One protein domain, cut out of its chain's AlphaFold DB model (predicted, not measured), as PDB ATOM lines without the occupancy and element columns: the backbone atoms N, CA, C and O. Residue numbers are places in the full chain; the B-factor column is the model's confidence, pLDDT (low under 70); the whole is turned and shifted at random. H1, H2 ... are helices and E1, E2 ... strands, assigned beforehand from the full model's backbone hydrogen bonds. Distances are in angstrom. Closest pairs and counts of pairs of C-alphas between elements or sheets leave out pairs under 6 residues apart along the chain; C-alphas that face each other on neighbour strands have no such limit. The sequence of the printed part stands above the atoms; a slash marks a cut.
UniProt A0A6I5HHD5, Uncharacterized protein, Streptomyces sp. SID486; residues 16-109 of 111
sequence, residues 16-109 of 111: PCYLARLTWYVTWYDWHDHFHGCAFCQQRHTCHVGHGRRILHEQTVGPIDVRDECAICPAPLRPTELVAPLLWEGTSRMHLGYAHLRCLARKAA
ATOM      1  N   PRO A  16     -17.960 -36.757 -12.659       83.56
ATOM      2  CA  PRO A  16     -18.509 -36.324 -11.371       83.56
ATOM      3  C   PRO A  16     -19.797 -37.048 -10.951       83.56
ATOM      4  O   PRO A  16     -19.916 -37.454  -9.800       83.56
ATOM      5  N   CYS A  17     -20.748 -37.253 -11.869       81.00
ATOM      6  CA  CYS A  17     -21.992 -37.969 -11.570       81.00
ATOM      7  C   CYS A  17     -21.733 -39.448 -11.267       81.00
ATOM      8  O   CYS A  17     -22.332 -40.002 -10.346       81.00
ATOM      9  N   TYR A  18     -20.818 -40.075 -12.012       83.44
ATOM     10  CA  TYR A  18     -20.386 -41.441 -11.735       83.44
ATOM     11  C   TYR A  18     -19.764 -41.557 -10.338       83.44
ATOM     12  O   TYR A  18     -20.160 -42.426  -9.566       83.44
ATOM     13  N   LEU A  19     -18.839 -40.658  -9.986       85.12
ATOM     14  CA  LEU A  19     -18.189 -40.642  -8.673       85.12
ATOM     15  C   LEU A  19     -19.175 -40.377  -7.535       85.12
ATOM     16  O   LEU A  19     -19.093 -41.046  -6.508       85.12
ATOM     17  N   ALA A  20     -20.124 -39.455  -7.710       84.69
ATOM     18  CA  ALA A  20     -21.167 -39.197  -6.719       84.69
ATOM     19  C   ALA A  20     -22.008 -40.457  -6.468       84.69
ATOM     20  O   ALA A  20     -22.150 -40.893  -5.326       84.69
ATOM     21  N   ARG A  21     -22.469 -41.113  -7.542       85.44
ATOM     22  CA  ARG A  21     -23.238 -42.358  -7.448       85.44
ATOM     23  C   ARG A  21     -22.425 -43.495  -6.828       85.44
ATOM     24  O   ARG A  21     -22.938 -44.227  -5.988       85.44
ATOM     25  N   LEU A  22     -21.160 -43.651  -7.217       87.06
ATOM     26  CA  LEU A  22     -20.270 -44.660  -6.642       87.06
ATOM     27  C   LEU A  22     -20.065 -44.424  -5.141       87.06
ATOM     28  O   LEU A  22     -20.166 -45.363  -4.359       87.06
ATOM     29  N   THR A  23     -19.828 -43.174  -4.740       89.88
ATOM     30  CA  THR A  23     -19.653 -42.800  -3.332       89.88
ATOM     31  C   THR A  23     -20.920 -43.104  -2.535       89.88
ATOM     32  O   THR A  23     -20.825 -43.697  -1.464       89.88
ATOM     33  N   TRP A  24     -22.097 -42.795  -3.089       90.19
ATOM     34  CA  TRP A  24     -23.384 -43.153  -2.494       90.19
ATOM     35  C   TRP A  24     -23.526 -44.664  -2.275       90.19
ATOM     36  O   TRP A  24     -23.893 -45.090  -1.182       90.19
ATOM     37  N   TYR A  25     -23.184 -45.488  -3.273       88.88
ATOM     38  CA  TYR A  25     -23.234 -46.947  -3.133       88.88
ATOM     39  C   TYR A  25     -22.286 -47.452  -2.047       88.88
ATOM     40  O   TYR A  25     -22.683 -48.266  -1.216       88.88
ATOM     41  N   VAL A  26     -21.040 -46.973  -2.043       92.56
ATOM     42  CA  VAL A  26     -20.018 -47.413  -1.086       92.56
ATOM     43  C   VAL A  26     -20.438 -47.092   0.346       92.56
ATOM     44  O   VAL A  26     -20.384 -47.967   1.207       92.56
ATOM     45  N   THR A  27     -20.900 -45.869   0.609       93.69
ATOM     46  CA  THR A  27     -21.336 -45.481   1.958       93.69
ATOM     47  C   THR A  27     -22.628 -46.176   2.373       93.69
ATOM     48  O   THR A  27     -22.793 -46.491   3.552       93.69
ATOM     49  N   TRP A  28     -23.523 -46.475   1.424       93.44
ATOM     50  CA  TRP A  28     -24.728 -47.254   1.700       93.44
ATOM     51  C   TRP A  28     -24.376 -48.673   2.150       93.44
ATOM     52  O   TRP A  28     -24.870 -49.123   3.184       93.44
ATOM     53  N   TYR A  29     -23.500 -49.365   1.412       94.31
ATOM     54  CA  TYR A  29     -23.087 -50.729   1.752       94.31
ATOM     55  C   TYR A  29     -22.284 -50.779   3.056       94.31
ATOM     56  O   TYR A  29     -22.541 -51.651   3.882       94.31
ATOM     57  N   ASP A  30     -21.401 -49.808   3.317       95.69
ATOM     58  CA  ASP A  30     -20.696 -49.727   4.605       95.69
ATOM     59  C   ASP A  30     -21.669 -49.562   5.788       95.69
ATOM     60  O   ASP A  30     -21.512 -50.184   6.847       95.69
ATOM     61  N   TRP A  31     -22.714 -48.749   5.623       95.44
ATOM     62  CA  TRP A  31     -23.758 -48.626   6.634       95.44
ATOM     63  C   TRP A  31     -24.574 -49.917   6.785       95.44
ATOM     64  O   TRP A  31     -24.807 -50.362   7.912       95.44
ATOM     65  N   HIS A  32     -24.973 -50.531   5.672       95.00
ATOM     66  CA  HIS A  32     -25.716 -51.789   5.633       95.00
ATOM     67  C   HIS A  32     -24.985 -52.925   6.346       95.00
ATOM     68  O   HIS A  32     -25.551 -53.558   7.239       95.00
ATOM     69  N   ASP A  33     -23.713 -53.131   6.027       96.06
ATOM     70  CA  ASP A  33     -22.917 -54.209   6.605       96.06
ATOM     71  C   ASP A  33     -22.751 -54.026   8.116       96.06
ATOM     72  O   ASP A  33     -22.894 -54.981   8.885       96.06
ATOM     73  N   HIS A  34     -22.563 -52.787   8.580       96.81
ATOM     74  CA  HIS A  34     -22.582 -52.503  10.013       96.81
ATOM     75  C   HIS A  34     -23.936 -52.792  10.646       96.81
ATOM     76  O   HIS A  34     -23.991 -53.399  11.712       96.81
ATOM     77  N   PHE A  35     -25.023 -52.335  10.021       95.06
ATOM     78  CA  PHE A  35     -26.365 -52.525  10.552       95.06
ATOM     79  C   PHE A  35     -26.649 -54.012  10.785       95.06
ATOM     80  O   PHE A  35     -27.116 -54.375  11.867       95.06
ATOM     81  N   HIS A  36     -26.310 -54.868   9.819       93.38
ATOM     82  CA  HIS A  36     -26.499 -56.318   9.904       93.38
ATOM     83  C   HIS A  36     -25.503 -57.022  10.836       93.38
ATOM     84  O   HIS A  36     -25.883 -57.981  11.505       93.38
ATOM     85  N   GLY A  37     -24.265 -56.533  10.942       95.12
ATOM     86  CA  GLY A  37     -23.244 -57.096  11.834       95.12
ATOM     87  C   GLY A  37     -23.303 -56.613  13.289       95.12
ATOM     88  O   GLY A  37     -22.644 -57.187  14.155       95.12
ATOM     89  N   CYS A  38     -24.061 -55.557  13.596       95.38
ATOM     90  CA  CYS A  38     -24.077 -54.928  14.917       95.38
ATOM     91  C   CYS A  38     -25.296 -55.344  15.753       95.38
ATOM     92  O   CYS A  38     -26.436 -54.993  15.443       95.38
ATOM     93  N   ALA A  39     -25.051 -55.991  16.897       93.50
ATOM     94  CA  ALA A  39     -26.106 -56.396  17.828       93.50
ATOM     95  C   ALA A  39     -26.961 -55.214  18.326       93.50
ATOM     96  O   ALA A  39     -28.179 -55.344  18.408       93.50
ATOM     97  N   PHE A  40     -26.361 -54.048  18.598       92.19
ATOM     98  CA  PHE A  40     -27.105 -52.856  19.031       92.19
ATOM     99  C   PHE A  40     -28.071 -52.358  17.950       92.19
ATOM    100  O   PHE A  40     -29.220 -52.039  18.256       92.19
ATOM    101  N   CYS A  41     -27.633 -52.334  16.686       91.88
ATOM    102  CA  CYS A  41     -28.488 -51.979  15.553       91.88
ATOM    103  C   CYS A  41     -29.657 -52.962  15.403       91.88
ATOM    104  O   CYS A  41     -30.805 -52.532  15.286       91.88
ATOM    105  N   GLN A  42     -29.381 -54.267  15.479       89.69
ATOM    106  CA  GLN A  42     -30.399 -55.316  15.364       89.69
ATOM    107  C   GLN A  42     -31.405 -55.295  16.526       89.69
ATOM    108  O   GLN A  42     -32.607 -55.470  16.318       89.69
ATOM    109  N   GLN A  43     -30.942 -54.997  17.742       88.50
ATOM    110  CA  GLN A  43     -31.781 -54.831  18.935       88.50
ATOM    111  C   GLN A  43     -32.504 -53.476  18.984       88.50
ATOM    112  O   GLN A  43     -33.259 -53.215  19.917       88.50
ATOM    113  N   ARG A  44     -32.329 -52.621  17.965       84.31
ATOM    114  CA  ARG A  44     -32.964 -51.294  17.848       84.31
ATOM    115  C   ARG A  44     -32.585 -50.338  18.973       84.31
ATOM    116  O   ARG A  44     -33.351 -49.442  19.323       84.31
ATOM    117  N   HIS A  45     -31.398 -50.525  19.528       86.31
ATOM    118  CA  HIS A  45     -30.801 -49.575  20.447       86.31
ATOM    119  C   HIS A  45     -30.115 -48.457  19.659       86.31
ATOM    120  O   HIS A  45     -29.784 -48.602  18.479       86.31
ATOM    121  N   THR A  46     -29.861 -47.334  20.327       85.50
ATOM    122  CA  THR A  46     -29.024 -46.278  19.759       85.50
ATOM    123  C   THR A  46     -27.607 -46.811  19.553       85.50
ATOM    124  O   THR A  46     -26.914 -47.140  20.512       85.50
ATOM    125  N   CYS A  47     -27.170 -46.877  18.297       91.88
ATOM    126  CA  CYS A  47     -25.797 -47.196  17.923       91.88
ATOM    127  C   CYS A  47     -25.152 -45.958  17.297       91.88
ATOM    128  O   CYS A  47     -25.497 -45.572  16.179       91.88
ATOM    129  N   HIS A  48     -24.203 -45.339  18.000       92.44
ATOM    130  CA  HIS A  48     -23.530 -44.135  17.505       92.44
ATOM    131  C   HIS A  48     -22.679 -44.404  16.257       92.44
ATOM    132  O   HIS A  48     -22.603 -43.544  15.384       92.44
ATOM    133  N   VAL A  49     -22.103 -45.605  16.129       94.81
ATOM    134  CA  VAL A  49     -21.340 -46.002  14.934       94.81
ATOM    135  C   VAL A  49     -22.265 -46.116  13.723       94.81
ATOM    136  O   VAL A  49     -22.005 -45.502  12.691       94.81
ATOM    137  N   GLY A  50     -23.387 -46.830  13.860       93.69
ATOM    138  CA  GLY A  50     -24.393 -46.935  12.804       93.69
ATOM    139  C   GLY A  50     -25.008 -45.581  12.440       93.69
ATOM    140  O   GLY A  50     -25.203 -45.297  11.261       93.69
ATOM    141  N   HIS A  51     -25.257 -44.717  13.429       91.25
ATOM    142  CA  HIS A  51     -25.737 -43.356  13.191       91.25
ATOM    143  C   HIS A  51     -24.715 -42.505  12.424       91.25
ATOM    144  O   HIS A  51     -25.083 -41.838  11.463       91.25
ATOM    145  N   GLY A  52     -23.431 -42.578  12.785       92.88
ATOM    146  CA  GLY A  52     -22.361 -41.890  12.061       92.88
ATOM    147  C   GLY A  52     -22.240 -42.352  10.608       92.88
ATOM    148  O   GLY A  52     -22.133 -41.519   9.711       92.88
ATOM    149  N   ARG A  53     -22.341 -43.664  10.356       94.94
ATOM    150  CA  ARG A  53     -22.344 -44.223   8.991       94.94
ATOM    151  C   ARG A  53     -23.548 -43.755   8.174       94.94
ATOM    152  O   ARG A  53     -23.382 -43.391   7.015       94.94
ATOM    153  N   ARG A  54     -24.736 -43.679   8.787       91.50
ATOM    154  CA  ARG A  54     -25.921 -43.084   8.151       91.50
ATOM    155  C   ARG A  54     -25.686 -41.621   7.771       91.50
ATOM    156  O   ARG A  54     -25.958 -41.262   6.634       91.50
ATOM    157  N   ILE A  55     -25.176 -40.796   8.689       90.12
ATOM    158  CA  ILE A  55     -24.900 -39.375   8.412       90.12
ATOM    159  C   ILE A  55     -23.915 -39.236   7.248       90.12
ATOM    160  O   ILE A  55     -24.151 -38.452   6.333       90.12
ATOM    161  N   LEU A  56     -22.825 -40.012   7.263       91.56
ATOM    162  CA  LEU A  56     -21.848 -40.018   6.174       91.56
ATOM    163  C   LEU A  56     -22.508 -40.398   4.844       91.56
ATOM    164  O   LEU A  56     -22.260 -39.760   3.828       91.56
ATOM    165  N   HIS A  57     -23.372 -41.411   4.851       91.38
ATOM    166  CA  HIS A  57     -24.118 -41.811   3.669       91.38
ATOM    167  C   HIS A  57     -25.049 -40.701   3.154       91.38
ATOM    168  O   HIS A  57     -25.014 -40.375   1.968       91.38
ATOM    169  N   GLU A  58     -25.821 -40.059   4.030       87.81
ATOM    170  CA  GLU A  58     -26.723 -38.956   3.670       87.81
ATOM    171  C   GLU A  58     -25.972 -37.772   3.030       87.81
ATOM    172  O   GLU A  58     -26.489 -37.145   2.110       87.81
ATOM    173  N   GLN A  59     -24.718 -37.513   3.425       88.00
ATOM    174  CA  GLN A  59     -23.864 -36.483   2.807       88.00
ATOM    175  C   GLN A  59     -23.419 -36.814   1.374       88.00
ATOM    176  O   GLN A  59     -22.971 -35.929   0.648       88.00
ATOM    177  N   THR A  60     -23.524 -38.077   0.960       87.44
ATOM    178  CA  THR A  60     -23.138 -38.542  -0.384       87.44
ATOM    179  C   THR A  60     -24.314 -38.617  -1.351       87.44
ATOM    180  O   THR A  60     -24.130 -38.910  -2.532       87.44
ATOM    181  N   VAL A  61     -25.524 -38.338  -0.864       78.88
ATOM    182  CA  VAL A  61     -26.738 -38.269  -1.673       78.88
ATOM    183  C   VAL A  61     -26.645 -37.060  -2.601       78.88
ATOM    184  O   VAL A  61     -26.674 -35.909  -2.168       78.88
ATOM    185  N   GLY A  62     -26.516 -37.325  -3.902       67.75
ATOM    186  CA  GLY A  62     -26.598 -36.283  -4.917       67.75
ATOM    187  C   GLY A  62     -28.006 -35.672  -4.981       67.75
ATOM    188  O   GLY A  62     -28.980 -36.331  -4.620       67.75
ATOM    189  N   PRO A  63     -28.164 -34.444  -5.504       58.72
ATOM    190  CA  PRO A  63     -29.455 -33.744  -5.553       58.72
ATOM    191  C   PRO A  63     -30.552 -34.456  -6.369       58.72
ATOM    192  O   PRO A  63     -31.721 -34.120  -6.225       58.72
ATOM    193  N   ILE A  64     -30.198 -35.433  -7.212       54.09
ATOM    194  CA  ILE A  64     -31.142 -36.233  -8.019       54.09
ATOM    195  C   ILE A  64     -31.507 -37.558  -7.318       54.09
ATOM    196  O   ILE A  64     -32.505 -38.185  -7.660       54.09
ATOM    197  N   ASP A  65     -30.733 -37.970  -6.311       63.62
ATOM    198  CA  ASP A  65     -30.844 -39.279  -5.656       63.62
ATOM    199  C   ASP A  65     -31.431 -39.187  -4.233       63.62
ATOM    200  O   ASP A  65     -31.400 -40.165  -3.483       63.62
ATOM    201  N   VAL A  66     -31.983 -38.026  -3.849       63.34
ATOM    202  CA  VAL A  66     -32.648 -37.846  -2.550       63.34
ATOM    203  C   VAL A  66     -33.844 -38.785  -2.459       63.34
ATOM    204  O   VAL A  66     -34.835 -38.636  -3.171       63.34
ATOM    205  N   ARG A  67     -33.734 -39.769  -1.566       68.50
ATOM    206  CA  ARG A  67     -34.831 -40.644  -1.158       68.50
ATOM    207  C   ARG A  67     -35.031 -40.473   0.338       68.50
ATOM    208  O   ARG A  67     -34.405 -41.158   1.136       68.50
ATOM    209  N   ASP A  68     -35.899 -39.553   0.719       75.56
ATOM    210  CA  ASP A  68     -36.313 -39.323   2.104       75.56
ATOM    211  C   ASP A  68     -37.559 -40.145   2.474       75.56
ATOM    212  O   ASP A  68     -38.232 -39.862   3.459       75.56
ATOM    213  N   GLU A  69     -37.866 -41.198   1.718       87.69
ATOM    214  CA  GLU A  69     -39.074 -42.002   1.885       87.69
ATOM    215  C   GLU A  69     -38.778 -43.371   2.502       87.69
ATOM    216  O   GLU A  69     -37.813 -44.058   2.152       87.69
ATOM    217  N   CYS A  70     -39.656 -43.805   3.406       90.56
ATOM    218  CA  CYS A  70     -39.639 -45.168   3.911       90.56
ATOM    219  C   CYS A  70     -40.158 -46.129   2.836       90.56
ATOM    220  O   CYS A  70     -41.295 -46.025   2.391       90.56
ATOM    221  N   ALA A  71     -39.388 -47.158   2.497       89.19
ATOM    222  CA  ALA A  71     -39.797 -48.155   1.505       89.19
ATOM    223  C   ALA A  71     -40.972 -49.062   1.948       89.19
ATOM    224  O   ALA A  71     -41.390 -49.941   1.198       89.19
ATOM    225  N   ILE A  72     -41.487 -48.903   3.175       89.62
ATOM    226  CA  ILE A  72     -42.552 -49.745   3.751       89.62
ATOM    227  C   ILE A  72     -43.831 -48.949   4.038       89.62
ATOM    228  O   ILE A  72     -44.917 -49.526   4.060       89.62
ATOM    229  N   CYS A  73     -43.737 -47.647   4.301       90.00
ATOM    230  CA  CYS A  73     -44.885 -46.826   4.679       90.00
ATOM    231  C   CYS A  73     -44.814 -45.454   3.997       90.00
ATOM    232  O   CYS A  73     -43.726 -45.014   3.645       90.00
ATOM    233  N   PRO A  74     -45.939 -44.735   3.856       90.31
ATOM    234  CA  PRO A  74     -45.959 -43.455   3.146       90.31
ATOM    235  C   PRO A  74     -45.346 -42.294   3.950       90.31
ATOM    236  O   PRO A  74     -45.399 -41.151   3.507       90.31
ATOM    237  N   ALA A  75     -44.828 -42.541   5.159       90.12
ATOM    238  CA  ALA A  75     -44.254 -41.489   5.987       90.12
ATOM    239  C   ALA A  75     -42.799 -41.192   5.570       90.12
ATOM    240  O   ALA A  75     -42.030 -42.137   5.359       90.12
ATOM    241  N   PRO A  76     -42.395 -39.910   5.529       90.88
ATOM    242  CA  PRO A  76     -41.012 -39.541   5.256       90.88
ATOM    243  C   PRO A  76     -40.088 -39.958   6.408       90.88
ATOM    244  O   PRO A  76     -40.524 -40.168   7.546       90.88
ATOM    245  N   LEU A  77     -38.799 -40.056   6.110       88.75
ATOM    246  CA  LEU A  77     -37.718 -40.372   7.030       88.75
ATOM    247  C   LEU A  77     -37.121 -39.081   7.563       88.75
ATOM    248  O   LEU A  77     -36.535 -38.288   6.831       88.75
ATOM    249  N   ARG A  78     -37.243 -38.873   8.870       86.44
ATOM    250  CA  ARG A  78     -36.641 -37.711   9.526       86.44
ATOM    251  C   ARG A  78     -35.209 -38.025   9.984       86.44
ATOM    252  O   ARG A  78     -34.909 -39.176  10.326       86.44
ATOM    253  N   PRO A  79     -34.326 -37.016  10.090       78.94
ATOM    254  CA  PRO A  79     -32.961 -37.212  10.594       78.94
ATOM    255  C   PRO A  79     -32.908 -37.821  12.002       78.94
ATOM    256  O   PRO A  79     -32.013 -38.599  12.321       78.94
ATOM    257  N   THR A  80     -33.897 -37.506  12.843       82.25
ATOM    258  CA  THR A  80     -33.980 -37.971  14.237       82.25
ATOM    259  C   THR A  80     -34.610 -39.353  14.401       82.25
ATOM    260  O   THR A  80     -34.590 -39.907  15.498       82.25
ATOM    261  N   GLU A  81     -35.195 -39.924  13.346       86.94
ATOM    262  CA  GLU A  81     -35.826 -41.238  13.423       86.94
ATOM    263  C   GLU A  81     -34.791 -42.360  13.352       86.94
ATOM    264  O   GLU A  81     -33.762 -42.241  12.691       86.94
ATOM    265  N   LEU A  82     -35.090 -43.494  13.986       87.62
ATOM    266  CA  LEU A  82     -34.307 -44.708  13.794       87.62
ATOM    267  C   LEU A  82     -34.664 -45.348  12.449       87.62
ATOM    268  O   LEU A  82     -35.778 -45.848  12.244       87.62
ATOM    269  N   VAL A  83     -33.691 -45.339  11.547       90.19
ATOM    270  CA  VAL A  83     -33.796 -45.822  10.171       90.19
ATOM    271  C   VAL A  83     -32.755 -46.909   9.954       90.19
ATOM    272  O   VAL A  83     -31.666 -46.848  10.523       90.19
ATOM    273  N   ALA A  84     -33.102 -47.893   9.137       91.44
ATOM    274  CA  ALA A  84     -32.189 -48.911   8.653       91.44
ATOM    275  C   ALA A  84     -32.016 -48.804   7.134       91.44
ATOM    276  O   ALA A  84     -32.974 -48.439   6.439       91.44
ATOM    277  N   PRO A  85     -30.832 -49.173   6.622       92.69
ATOM    278  CA  PRO A  85     -30.664 -49.454   5.209       92.69
ATOM    279  C   PRO A  85     -31.466 -50.716   4.880       92.69
ATOM    280  O   PRO A  85     -31.460 -51.689   5.634       92.69
ATOM    281  N   LEU A  86     -32.198 -50.682   3.773       90.88
ATOM    282  CA  LEU A  86     -33.006 -51.798   3.307       90.88
ATOM    283  C   LEU A  86     -32.557 -52.209   1.912       90.88
ATOM    284  O   LEU A  86     -32.663 -51.429   0.964       90.88
ATOM    285  N   LEU A  87     -32.109 -53.455   1.806       88.12
ATOM    286  CA  LEU A  87     -31.951 -54.153   0.543       88.12
ATOM    287  C   LEU A  87     -33.209 -54.985   0.298       88.12
ATOM    288  O   LEU A  87     -33.578 -55.798   1.147       88.12
ATOM    289  N   TRP A  88     -33.884 -54.797  -0.834       82.75
ATOM    290  CA  TRP A  88     -34.993 -55.672  -1.213       82.75
ATOM    291  C   TRP A  88     -34.927 -56.079  -2.674       82.75
ATOM    292  O   TRP A  88     -34.501 -55.318  -3.543       82.75
ATOM    293  N   GLU A  89     -35.383 -57.295  -2.932       76.62
ATOM    294  CA  GLU A  89     -35.511 -57.831  -4.275       76.62
ATOM    295  C   GLU A  89     -36.805 -57.300  -4.899       76.62
ATOM    296  O   GLU A  89     -37.907 -57.516  -4.387       76.62
ATOM    297  N   GLY A  90     -36.666 -56.506  -5.961       69.44
ATOM    298  CA  GLY A  90     -37.780 -56.122  -6.819       69.44
ATOM    299  C   GLY A  90     -38.050 -57.186  -7.881       69.44
ATOM    300  O   GLY A  90     -37.441 -58.249  -7.898       69.44
ATOM    301  N   THR A  91     -38.934 -56.881  -8.830       69.25
ATOM    302  CA  THR A  91     -39.284 -57.813  -9.918       69.25
ATOM    303  C   THR A  91     -38.175 -58.014 -10.953       69.25
ATOM    304  O   THR A  91     -38.228 -58.974 -11.714       69.25
ATOM    305  N   SER A  92     -37.188 -57.114 -11.019       68.44
ATOM    306  CA  SER A  92     -36.146 -57.128 -12.058       68.44
ATOM    307  C   SER A  92     -34.735 -56.798 -11.569       68.44
ATOM    308  O   SER A  92     -33.781 -56.952 -12.329       68.44
ATOM    309  N   ARG A  93     -34.580 -56.317 -10.329       72.75
ATOM    310  CA  ARG A  93     -33.281 -56.001  -9.720       72.75
ATOM    311  C   ARG A  93     -33.390 -55.822  -8.211       72.75
ATOM    312  O   ARG A  93     -34.472 -55.583  -7.678       72.75
ATOM    313  N   MET A  94     -32.237 -55.847  -7.552       76.44
ATOM    314  CA  MET A  94     -32.102 -55.409  -6.167       76.44
ATOM    315  C   MET A  94     -32.266 -53.894  -6.071       76.44
ATOM    316  O   MET A  94     -31.708 -53.133  -6.866       76.44
ATOM    317  N   HIS A  95     -33.034 -53.463  -5.082       81.25
ATOM    318  CA  HIS A  95     -33.258 -52.068  -4.765       81.25
ATOM    319  C   HIS A  95     -32.633 -51.738  -3.416       81.25
ATOM    320  O   HIS A  95     -32.812 -52.459  -2.433       81.25
ATOM    321  N   LEU A  96     -31.902 -50.627  -3.399       87.75
ATOM    322  CA  LEU A  96     -31.343 -50.034  -2.198       87.75
ATOM    323  C   LEU A  96     -32.264 -48.902  -1.760       87.75
ATOM    324  O   LEU A  96     -32.757 -48.119  -2.580       87.75
ATOM    325  N   GLY A  97     -32.479 -48.801  -0.462       89.38
ATOM    326  CA  GLY A  97     -33.249 -47.720   0.122       89.38
ATOM    327  C   GLY A  97     -33.228 -47.809   1.630       89.38
ATOM    328  O   GLY A  97     -32.262 -48.291   2.225       89.38
ATOM    329  N   TYR A  98     -34.294 -47.313   2.240       91.06
ATOM    330  CA  TYR A  98     -34.322 -47.025   3.662       91.06
ATOM    331  C   TYR A  98     -35.686 -47.383   4.243       91.06
ATOM    332  O   TYR A  98     -36.713 -47.297   3.568       91.06
ATOM    333  N   ALA A  99     -35.717 -47.765   5.514       91.88
ATOM    334  CA  ALA A  99     -36.967 -48.022   6.213       91.88
ATOM    335  C   ALA A  99     -36.879 -47.610   7.679       91.88
ATOM    336  O   ALA A  99     -35.844 -47.778   8.325       91.88
ATOM    337  N   HIS A 100     -37.990 -47.133   8.249       92.00
ATOM    338  CA  HIS A 100     -38.074 -46.981   9.700       92.00
ATOM    339  C   HIS A 100     -37.861 -48.340  10.376       92.00
ATOM    340  O   HIS A 100     -38.482 -49.335   9.984       92.00
ATOM    341  N   LEU A 101     -37.095 -48.383  11.471       90.00
ATOM    342  CA  LEU A 101     -36.910 -49.624  12.237       90.00
ATOM    343  C   LEU A 101     -38.235 -50.235  12.712       90.00
ATOM    344  O   LEU A 101     -38.412 -51.453  12.695       90.00
ATOM    345  N   ARG A 102     -39.209 -49.391  13.082       89.00
ATOM    346  CA  ARG A 102     -40.562 -49.830  13.470       89.00
ATOM    347  C   ARG A 102     -41.322 -50.528  12.335       89.00
ATOM    348  O   ARG A 102     -42.175 -51.366  12.609       89.00
ATOM    349  N   CYS A 103     -41.045 -50.179  11.081       90.25
ATOM    350  CA  CYS A 103     -41.719 -50.753   9.919       90.25
ATOM    351  C   CYS A 103     -41.136 -52.124   9.568       90.25
ATOM    352  O   CYS A 103     -41.893 -53.051   9.292       90.25
ATOM    353  N   LEU A 104     -39.813 -52.285   9.680       85.06
ATOM    354  CA  LEU A 104     -39.150 -53.584   9.511       85.06
ATOM    355  C   LEU A 104     -39.625 -54.610  10.546       85.06
ATOM    356  O   LEU A 104     -39.885 -55.760  10.209       85.06
ATOM    357  N   ALA A 105     -39.828 -54.167  11.788       77.31
ATOM    358  CA  ALA A 105     -40.356 -54.994  12.868       77.31
ATOM    359  C   ALA A 105     -41.702 -55.648  12.549       77.31
ATOM    360  O   ALA A 105     -41.914 -56.821  12.838       77.31
ATOM    361  N   ARG A 106     -42.620 -54.859  11.982       69.19
ATOM    362  CA  ARG A 106     -43.999 -55.280  11.719       69.19
ATOM    363  C   ARG A 106     -44.093 -56.241  10.541       69.19
ATOM    364  O   ARG A 106     -45.000 -57.056  10.517       69.19
ATOM    365  N   LYS A 107     -43.156 -56.162   9.592       58.12
ATOM    366  CA  LYS A 107     -43.099 -57.063   8.434       58.12
ATOM    367  C   LYS A 107     -42.566 -58.460   8.796       58.12
ATOM    368  O   LYS A 107     -42.880 -59.415   8.100       58.12
ATOM    369  N   ALA A 108     -41.778 -58.577   9.870       53.19
ATOM    370  CA  ALA A 108     -41.193 -59.838  10.343       53.19
ATOM    371  C   ALA A 108     -42.080 -60.619  11.333       53.19
ATOM    372  O   ALA A 108     -41.743 -61.746  11.686       53.19
ATOM    373  N   ALA A 109     -43.190 -60.038  11.795       33.38
ATOM    374  CA  ALA A 109     -44.188 -60.761  12.571       33.38
ATOM    375  C   ALA A 109     -45.164 -61.446  11.596       33.38
ATOM    376  O   ALA A 109     -45.891 -60.731  10.898       33.38
TER     377      ALA A 109
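AT A GLANCE: This is residues 16 to 109 of the 111 residues of an uncharacterized protein of Streptomyces sp. SID486 (UniProt A0A6I5HHD5). A long helix, H1, and a shorter one, H3, lie side by side and opposite ways, and a strand hairpin, E1 and E2, packs by E1 on H1. The small helix H4 follows at the end of E2, on the side of the hairpin away from H1, while the long link of residues 59 to 82 winds round that side; the hairpin's turn, residues 89 to 94, sticks out. The 94 printed residues hold four named helices and two named strands in the order H1, H2, H3, E1, E2, H4; the class is mixed, helices and strands, and the sheet E1 - E2 is antiparallel. The whole is compact, with a radius of gyration of the C-alphas of 13.1 A and spans of 41 by 32 by 22 A.

IN THESE COORDINATES: H1, residues 16 to 37, begins at C-alpha 16, (-18.509, -36.324, -11.371), and is 31.5 A long. H2 is the short helix of residues 39 to 42, 5.1 A. H3, residues 48 to 58, is 15.1 A long. E1, residues 83 to 89, begins at C-alpha 83, (-33.796, -45.822, 10.171), and E2 is residues 94 to 100; each is 18.9 A long. H4, residues 101 to 107, is 10.4 A long and ends at C-alpha 107, (-43.099, -57.063, 8.434).

HOW THE PARTS SIT: H1 touches H3 at a shallow tilt of 21 degrees, opposite ways; their closest C-alphas, of Thr 27 and His 57, are 4.9 A apart. H1 and H2 only just touch, and only at the corner by their link, with 3 pairs of C-alphas within 8 A, made by residues 35 to 36 of H1 alone; the closest are Phe 35 and Cys 41, 5.5 A. The closest C-alphas of H1 and E1, His 32 and Pro 85, are 5.5 A apart. H3 and E1 are near each other. The hairpin of E1 and E2 is antiparallel at 150 degrees, with N 86 and O 97 at 2.8 A and N 95 and O 88 at 2.8 A, within hydrogen-bond range. The closest C-alphas of E1 and H4, Val 83 and Leu 101, are 5.3 A apart. H4 is apart from H1, H2 and H3. In H1 and H3 every O i to N i+4 pair is within hydrogen-bond range, in H4 2 of 3; H2 is too short for such a pair, and its 1 O i to N i+3 pair is within range.

THE WHOLE: The C-alphas of Pro 16 and Ala 109, the two farthest apart, are 42.8 A from each other. The printed part has no cut. The link from H3 to E1, 24 residues, is long; the other links are tight. The mean pLDDT of the printed part is 85.0, with residues 62 to 67, 90 to 92 and 106 to 109 under 70.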